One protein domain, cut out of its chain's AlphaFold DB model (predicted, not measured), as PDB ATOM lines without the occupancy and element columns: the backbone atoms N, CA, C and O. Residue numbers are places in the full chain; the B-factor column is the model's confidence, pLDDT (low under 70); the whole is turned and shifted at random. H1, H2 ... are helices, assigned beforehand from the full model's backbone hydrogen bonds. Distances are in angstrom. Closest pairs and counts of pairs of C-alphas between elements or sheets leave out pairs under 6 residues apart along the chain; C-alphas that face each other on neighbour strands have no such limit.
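AT A GLANCE: This is residues 2 to 73 of the 361 residues of an uncharacterized protein of Pseudomonas pelagia (UniProt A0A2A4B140). Three helices set at steep angles to one another form a loose-angled triangle, with H1 at its corner, the longest helix H3 and the shorter H2 at the other two points, and the last residues, 68 to 73, sticking out past the body. The leading stretch, residues 2 to 15, passes by the gap between H2 and H3 on its way to H1, and residues 28 to 40 make a wide loop that folds back from the end of H1 to the start of H2. The printed part has 72 residues with three named helices, H1, H2 and H3 in that order along the chain, and no named strand; the class is all helix. The whole is compact, with a radius of gyration of the C-alphas of 11.9 A, and spans 37 by 33 by 22 A.

HOW THE PARTS SIT: The longest helix, H3, residues 53 to 69, touches H1, residues 16 to 27, with its residues 59 to 63 alone. Their closest C-alphas are those of Tyr 25 and Met 59, 7.4 A apart. The two run opposite ways at a steep tilt of 49 degrees. H1 in turn, with its residues 19 to 23 alone, only just touches H2, residues 41 to 50, with 3 pairs of C-alphas within 8 A. The closest C-alphas of this pair are those of Val 19 and His 41, 6.4 A apart. H1 and H2 run the same way at a tilt of 38 degrees, only just steep. H2 and H3 are close but not clearly touching: their closest C-alphas, those of Gly 48 and Ile 56, are 7.9 A apart. They run opposite ways at a steep tilt of 40 degrees. Every O i to N i+4 pair is within hydrogen-bond range in H1 and H3, and 5 of 6 are in H2.

IN THESE COORDINATES: H3 measures 24.6 A from first to last C-alpha, beginning at C-alpha 53 at (433.585, 354.918, 334.934) and ending at C-alpha 69 at (444.504, 333.130, 331.357). H1 measures 16.4 A and begins at C-alpha 16 at (446.949, 344.716, 319.279). H2 measures 15.0 A.

THE WHOLE: The two C-alphas farthest apart are those of Arg 2 and Gly 36, at 37.0 A. The printed part has no cut. The link from H1 to H2 is long, with 13 residues, and the link from H2 to H3 is tight, with 2. The mean pLDDT of the printed part is 88.4; residues 2 to 5 and 71 to 73 are under 70.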
ATOM      1  N   ARG A   2     447.889 361.458 341.295       45.81
ATOM      2  CA  ARG A   2     447.851 360.482 340.187       45.81
ATOM      3  C   ARG A   2     446.776 360.936 339.207       45.81
ATOM      4  O   ARG A   2     445.605 360.937 339.583       45.81
ATOM      5  N   ASN A   3     447.170 361.334 338.000       50.59
ATOM      6  CA  ASN A   3     446.233 361.668 336.931       50.59
ATOM      7  C   ASN A   3     445.296 360.470 336.741       50.59
ATOM      8  O   ASN A   3     445.744 359.351 336.481       50.59
ATOM      9  N   LYS A   4     444.001 360.677 336.994       61.81
ATOM     10  CA  LYS A   4     442.983 359.664 336.730       61.81
ATOM     11  C   LYS A   4     443.001 359.477 335.218       61.81
ATOM     12  O   LYS A   4     442.664 360.413 334.508       61.81
ATOM     13  N   ALA A   5     443.468 358.320 334.754       64.56
ATOM     14  CA  ALA A   5     443.406 357.974 333.342       64.56
ATOM     15  C   ALA A   5     441.951 358.137 332.891       64.56
ATOM     16  O   ALA A   5     441.054 357.506 333.465       64.56
ATOM     17  N   ASN A   6     441.718 359.034 331.941       76.31
ATOM     18  CA  ASN A   6     440.381 359.343 331.474       76.31
ATOM     19  C   ASN A   6     439.994 358.298 330.423       76.31
ATOM     20  O   ASN A   6     440.742 358.001 329.494       76.31
ATOM     21  N   GLY A   7     438.827 357.679 330.584       87.56
ATOM     22  CA  GLY A   7     438.324 356.730 329.596       87.56
ATOM     23  C   GLY A   7     439.193 355.473 329.432       87.56
ATOM     24  O   GLY A   7     439.439 354.714 330.374       87.56
ATOM     25  N   LEU A   8     439.619 355.226 328.192       92.38
ATOM     26  CA  LEU A   8     440.312 354.007 327.764       92.38
ATOM     27  C   LEU A   8     441.824 354.179 327.556       92.38
ATOM     28  O   LEU A   8     442.460 353.332 326.936       92.38
ATOM     29  N   GLU A   9     442.423 355.212 328.148       92.94
ATOM     30  CA  GLU A   9     443.873 355.482 328.105       92.94
ATOM     31  C   GLU A   9     444.751 354.344 328.665       92.94
ATOM     32  O   GLU A   9     445.943 354.278 328.393       92.94
ATOM     33  N   TRP A  10     444.177 353.412 329.433       93.56
ATOM     34  CA  TRP A  10     444.886 352.230 329.936       93.56
ATOM     35  C   TRP A  10     445.109 351.137 328.872       93.56
ATOM     36  O   TRP A  10     445.757 350.127 329.165       93.56
ATOM     37  N   ILE A  11     444.545 351.295 327.668       94.38
ATOM     38  CA  ILE A  11     444.775 350.403 326.529       94.38
ATOM     39  C   ILE A  11     446.084 350.790 325.846       94.38
ATOM     40  O   ILE A  11     446.208 351.893 325.312       94.38
ATOM     41  N   ASP A  12     447.037 349.861 325.814       94.38
ATOM     42  CA  ASP A  12     448.295 350.056 325.104       94.38
ATOM     43  C   ASP A  12     448.062 349.994 323.587       94.38
ATOM     44  O   ASP A  12     447.582 348.992 323.050       94.38
ATOM     45  N   LYS A  13     448.425 351.079 322.895       94.50
ATOM     46  CA  LYS A  13     448.339 351.208 321.434       94.50
ATOM     47  C   LYS A  13     449.179 350.163 320.695       94.50
ATOM     48  O   LYS A  13     448.829 349.776 319.583       94.50
ATOM     49  N   ASN A  14     450.258 349.689 321.317       95.19
ATOM     50  CA  ASN A  14     451.150 348.687 320.742       95.19
ATOM     51  C   ASN A  14     450.629 347.259 320.984       95.19
ATOM     52  O   ASN A  14     451.031 346.320 320.299       95.19
ATOM     53  N   ASN A  15     449.693 347.082 321.920       93.62
ATOM     54  CA  ASN A  15     449.127 345.784 322.254       93.62
ATOM     55  C   ASN A  15     447.858 345.511 321.436       93.62
ATOM     56  O   ASN A  15     446.727 345.664 321.905       93.62
ATOM     57  N   GLN A  16     448.048 345.041 320.201       93.00
ATOM     58  CA  GLN A  16     446.949 344.716 319.279       93.00
ATOM     59  C   GLN A  16     445.936 343.724 319.865       93.00
ATOM     60  O   GLN A  16     444.739 343.790 319.571       93.00
ATOM     61  N   ARG A  17     446.387 342.829 320.752       92.88
ATOM     62  CA  ARG A  17     445.517 341.888 321.460       92.88
ATOM     63  C   ARG A  17     444.607 342.605 322.455       92.88
ATOM     64  O   ARG A  17     443.419 342.292 322.506       92.88
ATOM     65  N   GLN A  18     445.140 343.568 323.207       94.81
ATOM     66  CA  GLN A  18     444.369 344.398 324.136       94.81
ATOM     67  C   GLN A  18     443.358 345.275 323.400       94.81
ATOM     68  O   GLN A  18     442.202 345.340 323.817       94.81
ATOM     69  N   VAL A  19     443.759 345.886 322.283       95.12
ATOM     70  CA  VAL A  19     442.882 346.684 321.408       95.12
ATOM     71  C   VAL A  19     441.732 345.824 320.868       95.12
ATOM     72  O   VAL A  19     440.559 346.129 321.091       95.12
ATOM     73  N   SER A  20     442.056 344.682 320.257       93.81
ATOM     74  CA  SER A  20     441.069 343.759 319.678       93.81
ATOM     75  C   SER A  20     440.140 343.137 320.726       93.81
ATOM     76  O   SER A  20     438.965 342.881 320.458       93.81
ATOM     77  N   TRP A  21     440.649 342.845 321.925       95.56
ATOM     78  CA  TRP A  21     439.835 342.343 323.033       95.56
ATOM     79  C   TRP A  21     438.883 343.420 323.561       95.56
ATOM     80  O   TRP A  21     437.701 343.146 323.754       95.56
ATOM     81  N   SER A  22     439.378 344.647 323.740       95.81
ATOM     82  CA  SER A  22     438.595 345.768 324.274       95.81
ATOM     83  C   SER A  22     437.436 346.130 323.354       95.81
ATOM     84  O   SER A  22     436.311 346.288 323.818       95.81
ATOM     85  N   TYR A  23     437.682 346.170 322.042       95.88
ATOM     86  CA  TYR A  23     436.630 346.363 321.047       95.88
ATOM     87  C   TYR A  23     435.551 345.277 321.123       95.88
ATOM     88  O   TYR A  23     434.371 345.595 321.234       95.88
ATOM     89  N   ARG A  24     435.942 343.993 321.149       95.19
ATOM     90  CA  ARG A  24     434.990 342.875 321.288       95.19
ATOM     91  C   ARG A  24     434.180 342.967 322.581       95.19
ATOM     92  O   ARG A  24     432.979 342.711 322.565       95.19
ATOM     93  N   TYR A  25     434.820 343.357 323.682       96.19
ATOM     94  CA  TYR A  25     434.156 343.546 324.969       96.19
ATOM     95  C   TYR A  25     433.096 344.655 324.908       96.19
ATOM     96  O   TYR A  25     431.974 344.446 325.362       96.19
ATOM     97  N   LEU A  26     433.428 345.815 324.330       95.50
ATOM     98  CA  LEU A  26     432.508 346.953 324.199       95.50
ATOM     99  C   LEU A  26     431.370 346.674 323.218       95.50
ATOM    100  O   LEU A  26     430.218 346.979 323.517       95.50
ATOM    101  N   LYS A  27     431.669 346.011 322.096       94.75
ATOM    102  CA  LYS A  27     430.663 345.542 321.141       94.75
ATOM    103  C   LYS A  27     429.662 344.592 321.801       94.75
ATOM    104  O   LYS A  27     428.460 344.806 321.710       94.75
ATOM    105  N   GLY A  28     430.141 343.601 322.558       94.75
ATOM    106  CA  GLY A  28     429.280 342.682 323.314       94.75
ATOM    107  C   GLY A  28     428.469 343.345 324.437       94.75
ATOM    108  O   GLY A  28     427.572 342.721 324.999       94.75
ATOM    109  N   LYS A  29     428.780 344.600 324.786       95.31
ATOM    110  CA  LYS A  29     428.003 345.425 325.718       95.31
ATOM    111  C   LYS A  29     427.067 346.419 325.029       95.31
ATOM    112  O   LYS A  29     426.326 347.089 325.735       95.31
ATOM    113  N   GLY A  30     427.069 346.483 323.696       94.38
ATOM    114  CA  GLY A  30     426.236 347.408 322.924       94.38
ATOM    115  C   GLY A  30     426.767 348.844 322.870       94.38
ATOM    116  O   GLY A  30     426.086 349.712 322.341       94.38
ATOM    117  N   GLU A  31     427.980 349.099 323.372       93.81
ATOM    118  CA  GLU A  31     428.601 350.436 323.363       93.81
ATOM    119  C   GLU A  31     429.162 350.808 321.981       93.81
ATOM    120  O   GLU A  31     429.442 351.969 321.695       93.81
ATOM    121  N   ILE A  32     429.357 349.808 321.116       93.19
ATOM    122  CA  ILE A  32     429.813 349.967 319.735       93.19
ATOM    123  C   ILE A  32     428.918 349.107 318.844       93.19
ATOM    124  O   ILE A  32     428.845 347.895 319.038       93.19
ATOM    125  N   GLN A  33     428.265 349.727 317.860       89.44
ATOM    126  CA  GLN A  33     427.342 349.053 316.931       89.44
ATOM    127  C   GLN A  33     427.971 348.730 315.568       89.44
ATOM    128  O   GLN A  33     427.374 348.031 314.759       89.44
ATOM    129  N   ARG A  34     429.172 349.245 315.286       85.12
ATOM    130  CA  ARG A  34     429.795 349.129 313.965       85.12
ATOM    131  C   ARG A  34     430.290 347.708 313.710       85.12
ATOM    132  O   ARG A  34     431.115 347.204 314.474       85.12
ATOM    133  N   ASP A  35     429.851 347.107 312.609       82.19
ATOM    134  CA  ASP A  35     430.319 345.805 312.136       82.19
ATOM    135  C   ASP A  35     431.446 345.943 311.094       82.19
ATOM    136  O   ASP A  35     431.470 346.871 310.290       82.19
ATOM    137  N   GLY A  36     432.403 345.008 311.112       72.69
ATOM    138  CA  GLY A  36     433.315 344.744 309.988       72.69
ATOM    139  C   GLY A  36     434.651 345.499 309.933       72.69
ATOM    140  O   GLY A  36     435.569 345.007 309.281       72.69
ATOM    141  N   GLN A  37     434.833 346.633 310.619       80.94
ATOM    142  CA  GLN A  37     436.130 347.333 310.626       80.94
ATOM    143  C   GLN A  37     437.048 346.894 311.774       80.94
ATOM    144  O   GLN A  37     436.607 346.676 312.904       80.94
ATOM    145  N   LYS A  38     438.357 346.786 311.482       80.31
ATOM    146  CA  LYS A  38     439.384 346.608 312.517       80.31
ATOM    147  C   LYS A  38     439.347 347.823 313.455       80.31
ATOM    148  O   LYS A  38     439.418 348.947 312.961       80.31
ATOM    149  N   PRO A  39     439.264 347.620 314.778       81.75
ATOM    150  CA  PRO A  39     439.179 348.724 315.723       81.75
ATOM    151  C   PRO A  39     440.453 349.564 315.710       81.75
ATOM    152  O   PRO A  39     441.541 349.046 315.967       81.75
ATOM    153  N   SER A  40     440.312 350.869 315.470       90.19
ATOM    154  CA  SER A  40     441.409 351.808 315.702       90.19
ATOM    155  C   SER A  40     441.522 352.124 317.195       90.19
ATOM    156  O   SER A  40     440.520 352.318 317.886       90.19
ATOM    157  N   HIS A  41     442.752 352.237 317.707       93.31
ATOM    158  CA  HIS A  41     443.003 352.675 319.087       93.31
ATOM    159  C   HIS A  41     442.383 354.051 319.370       93.31
ATOM    160  O   HIS A  41     441.764 354.249 320.412       93.31
ATOM    161  N   THR A  42     442.459 354.971 318.406       92.50
ATOM    162  CA  THR A  42     441.886 356.321 318.523       92.50
ATOM    163  C   THR A  42     440.360 356.310 318.630       92.50
ATOM    164  O   THR A  42     439.788 357.089 319.391       92.50
ATOM    165  N   GLU A  43     439.694 355.393 317.926       90.88
ATOM    166  CA  GLU A  43     438.239 355.209 317.994       90.88
ATOM    167  C   GLU A  43     437.826 354.688 319.375       90.88
ATOM    168  O   GLU A  43     436.897 355.218 319.986       90.88
ATOM    169  N   LEU A  44     438.577 353.725 319.926       93.25
ATOM    170  CA  LEU A  44     438.364 353.252 321.295       93.25
ATOM    171  C   LEU A  44     438.527 354.382 322.316       93.25
ATOM    172  O   LEU A  44     437.701 354.493 323.215       93.25
ATOM    173  N   LEU A  45     439.534 355.251 322.184       93.81
ATOM    174  CA  LEU A  45     439.683 356.400 323.085       93.81
ATOM    175  C   LEU A  45     438.480 357.352 323.015       93.81
ATOM    176  O   LEU A  45     437.986 357.782 324.058       93.81
ATOM    177  N   SER A  46     437.970 357.624 321.808       92.50
ATOM    178  CA  SER A  46     436.791 358.477 321.602       92.50
ATOM    179  C   SER A  46     435.531 357.897 322.251       92.50
ATOM    180  O   SER A  46     434.822 358.603 322.970       92.50
ATOM    181  N   VAL A  47     435.285 356.593 322.074       92.75
ATOM    182  CA  VAL A  47     434.195 355.882 322.763       92.75
ATOM    183  C   VAL A  47     434.415 355.935 324.275       92.75
ATOM    184  O   VAL A  47     433.506 356.270 325.031       92.75
ATOM    185  N   GLY A  48     435.650 355.691 324.714       92.62
ATOM    186  CA  GLY A  48     436.064 355.678 326.111       92.62
ATOM    187  C   GLY A  48     435.773 356.962 326.881       92.62
ATOM    188  O   GLY A  48     435.467 356.883 328.068       92.62
ATOM    189  N   ALA A  49     435.822 358.119 326.219       91.94
ATOM    190  CA  ALA A  49     435.490 359.407 326.826       91.94
ATOM    191  C   ALA A  49     434.007 359.522 327.228       91.94
ATOM    192  O   ALA A  49     433.679 360.275 328.142       91.94
ATOM    193  N   LYS A  50     433.118 358.763 326.573       93.69
ATOM    194  CA  LYS A  50     431.667 358.749 326.833       93.69
ATOM    195  C   LYS A  50     431.233 357.606 327.756       93.69
ATOM    196  O   LYS A  50     430.094 357.585 328.212       93.69
ATOM    197  N   LEU A  51     432.123 356.650 328.031       94.12
ATOM    198  CA  LEU A  51     431.799 355.477 328.838       94.12
ATOM    199  C   LEU A  51     431.684 355.806 330.326       94.12
ATOM    200  O   LEU A  51     432.480 356.548 330.902       94.12
ATOM    201  N   HIS A  52     430.750 355.130 330.990       94.94
ATOM    202  CA  HIS A  52     430.600 355.234 332.433       94.94
ATOM    203  C   HIS A  52     431.839 354.670 333.178       94.94
ATOM    204  O   HIS A  52     432.270 353.544 332.890       94.94
ATOM    205  N   PRO A  53     432.380 355.353 334.211       91.88
ATOM    206  CA  PRO A  53     433.585 354.918 334.934       91.88
ATOM    207  C   PRO A  53     433.527 353.491 335.506       91.88
ATOM    208  O   PRO A  53     434.533 352.776 335.538       91.88
ATOM    209  N   LEU A  54     432.344 353.032 335.935       92.69
ATOM    210  CA  LEU A  54     432.167 351.656 336.425       92.69
ATOM    211  C   LEU A  54     432.363 350.608 335.324       92.69
ATOM    212  O   LEU A  54     432.889 349.529 335.608       92.69
ATOM    213  N   LEU A  55     431.965 350.908 334.083       94.44
ATOM    214  CA  LEU A  55     432.165 349.994 332.963       94.44
ATOM    215  C   LEU A  55     433.653 349.868 332.640       94.44
ATOM    216  O   LEU A  55     434.142 348.751 332.496       94.44
ATOM    217  N   ILE A  56     434.387 350.984 332.645       94.81
ATOM    218  CA  ILE A  56     435.845 351.005 332.458       94.81
ATOM    219  C   ILE A  56     436.535 350.154 333.533       94.81
ATOM    220  O   ILE A  56     437.374 349.307 333.217       94.81
ATOM    221  N   LYS A  57     436.140 350.303 334.808       93.56
ATOM    222  CA  LYS A  57     436.675 349.488 335.915       93.56
ATOM    223  C   LYS A  57     436.409 347.992 335.709       93.56
ATOM    224  O   LYS A  57     437.312 347.176 335.907       93.56
ATOM    225  N   ARG A  58     435.191 347.622 335.290       95.38
ATOM    226  CA  ARG A  58     434.823 346.228 334.974       95.38
ATOM    227  C   ARG A  58     435.626 345.689 333.791       95.38
ATOM    228  O   ARG A  58     436.154 344.585 333.881       95.38
ATOM    229  N   MET A  59     435.768 346.483 332.733       95.81
ATOM    230  CA  MET A  59     436.518 346.131 331.530       95.81
ATOM    231  C   MET A  59     437.996 345.890 331.845       95.81
ATOM    232  O   MET A  59     438.540 344.860 331.463       95.81
ATOM    233  N   ARG A  60     438.627 346.764 332.637       95.06
ATOM    234  CA  ARG A  60     440.014 346.577 333.087       95.06
ATOM    235  C   ARG A  60     440.183 345.297 333.906       95.06
ATOM    236  O   ARG A  60     441.129 344.545 333.685       95.06
ATOM    237  N   GLY A  61     439.254 345.014 334.820       93.44
ATOM    238  CA  GLY A  61     439.261 343.769 335.594       93.44
ATOM    239  C   GLY A  61     439.082 342.519 334.725       93.44
ATOM    240  O   GLY A  61     439.758 341.514 334.941       93.44
ATOM    241  N   ALA A  62     438.203 342.578 333.726       95.44
ATOM    242  CA  ALA A  62     437.992 341.490 332.779       95.44
ATOM    243  C   ALA A  62     439.214 341.272 331.869       95.44
ATOM    244  O   ALA A  62     439.590 340.121 331.650       95.44
ATOM    245  N   TRP A  63     439.887 342.343 331.434       94.75
ATOM    246  CA  TRP A  63     441.142 342.246 330.688       94.75
ATOM    247  C   TRP A  63     442.230 341.572 331.512       94.75
ATOM    248  O   TRP A  63     442.851 340.636 331.028       94.75
ATOM    249  N   LEU A  64     442.430 341.988 332.768       91.19
ATOM    250  CA  LEU A  64     443.428 341.367 333.643       91.19
ATOM    251  C   LEU A  64     443.174 339.864 333.797       91.19
ATOM    252  O   LEU A  64     444.096 339.070 333.648       91.19
ATOM    253  N   LYS A  65     441.914 339.454 333.996       89.38
ATOM    254  CA  LYS A  65     441.541 338.030 334.045       89.38
ATOM    255  C   LYS A  65     441.819 337.307 332.726       89.38
ATOM    256  O   LYS A  65     442.285 336.173 332.753       89.38
ATOM    257  N   TYR A  66     441.517 337.936 331.591       90.94
ATOM    258  CA  TYR A  66     441.785 337.373 330.268       90.94
ATOM    259  C   TYR A  66     443.293 337.224 330.014       90.94
ATOM    260  O   TYR A  66     443.742 336.149 329.630       90.94
ATOM    261  N   ALA A  67     444.077 338.263 330.298       89.38
ATOM    262  CA  ALA A  67     445.528 338.276 330.149       89.38
ATOM    263  C   ALA A  67     446.206 337.244 331.061       89.38
ATOM    264  O   ALA A  67     447.089 336.519 330.620       89.38
ATOM    265  N   SER A  68     445.755 337.087 332.309       82.25
ATOM    266  CA  SER A  68     446.276 336.039 333.199       82.25
ATOM    267  C   SER A  68     445.958 334.616 332.726       82.25
ATOM    268  O   SER A  68     446.656 333.685 333.108       82.25
ATOM    269  N   ARG A  69     444.909 334.432 331.913       81.94
ATOM    270  CA  ARG A  69     444.504 333.130 331.357       81.94
ATOM    271  C   ARG A  69     445.081 332.856 329.969       81.94
ATOM    272  O   ARG A  69     444.864 331.765 329.445       81.94
ATOM    273  N   SER A  70     445.740 333.828 329.339       80.00
ATOM    274  CA  SER A  70     446.279 333.629 327.998       80.00
ATOM    275  C   SER A  70     447.365 332.551 328.001       80.00
ATOM    276  O   SER A  70     448.141 332.431 328.942       80.00
ATOM    277  N   ILE A  71     447.415 331.775 326.915       61.91
ATOM    278  CA  ILE A  71     448.292 330.602 326.727       61.91
ATOM    279  C   ILE A  71     449.785 330.923 326.926       61.91
ATOM    280  O   ILE A  71     450.549 330.045 327.325       61.91
ATOM    281  N   GLU A  72     450.202 332.173 326.694       69.19
ATOM    282  CA  GLU A  72     451.573 332.636 326.964       69.19
ATOM    283  C   GLU A  72     451.964 332.431 328.432       69.19
ATOM    284  O   GLU A  72     453.086 332.023 328.730       69.19
ATOM    285  N   ASN A  73     451.004 332.578 329.344       61.72
ATOM    286  CA  ASN A  73     451.140 332.169 330.728       61.72
ATOM    287  C   ASN A  73     450.758 330.686 330.829       61.72
ATOM    288  O   ASN A  73     449.650 330.347 331.241       61.72
TER     289      ASN A  73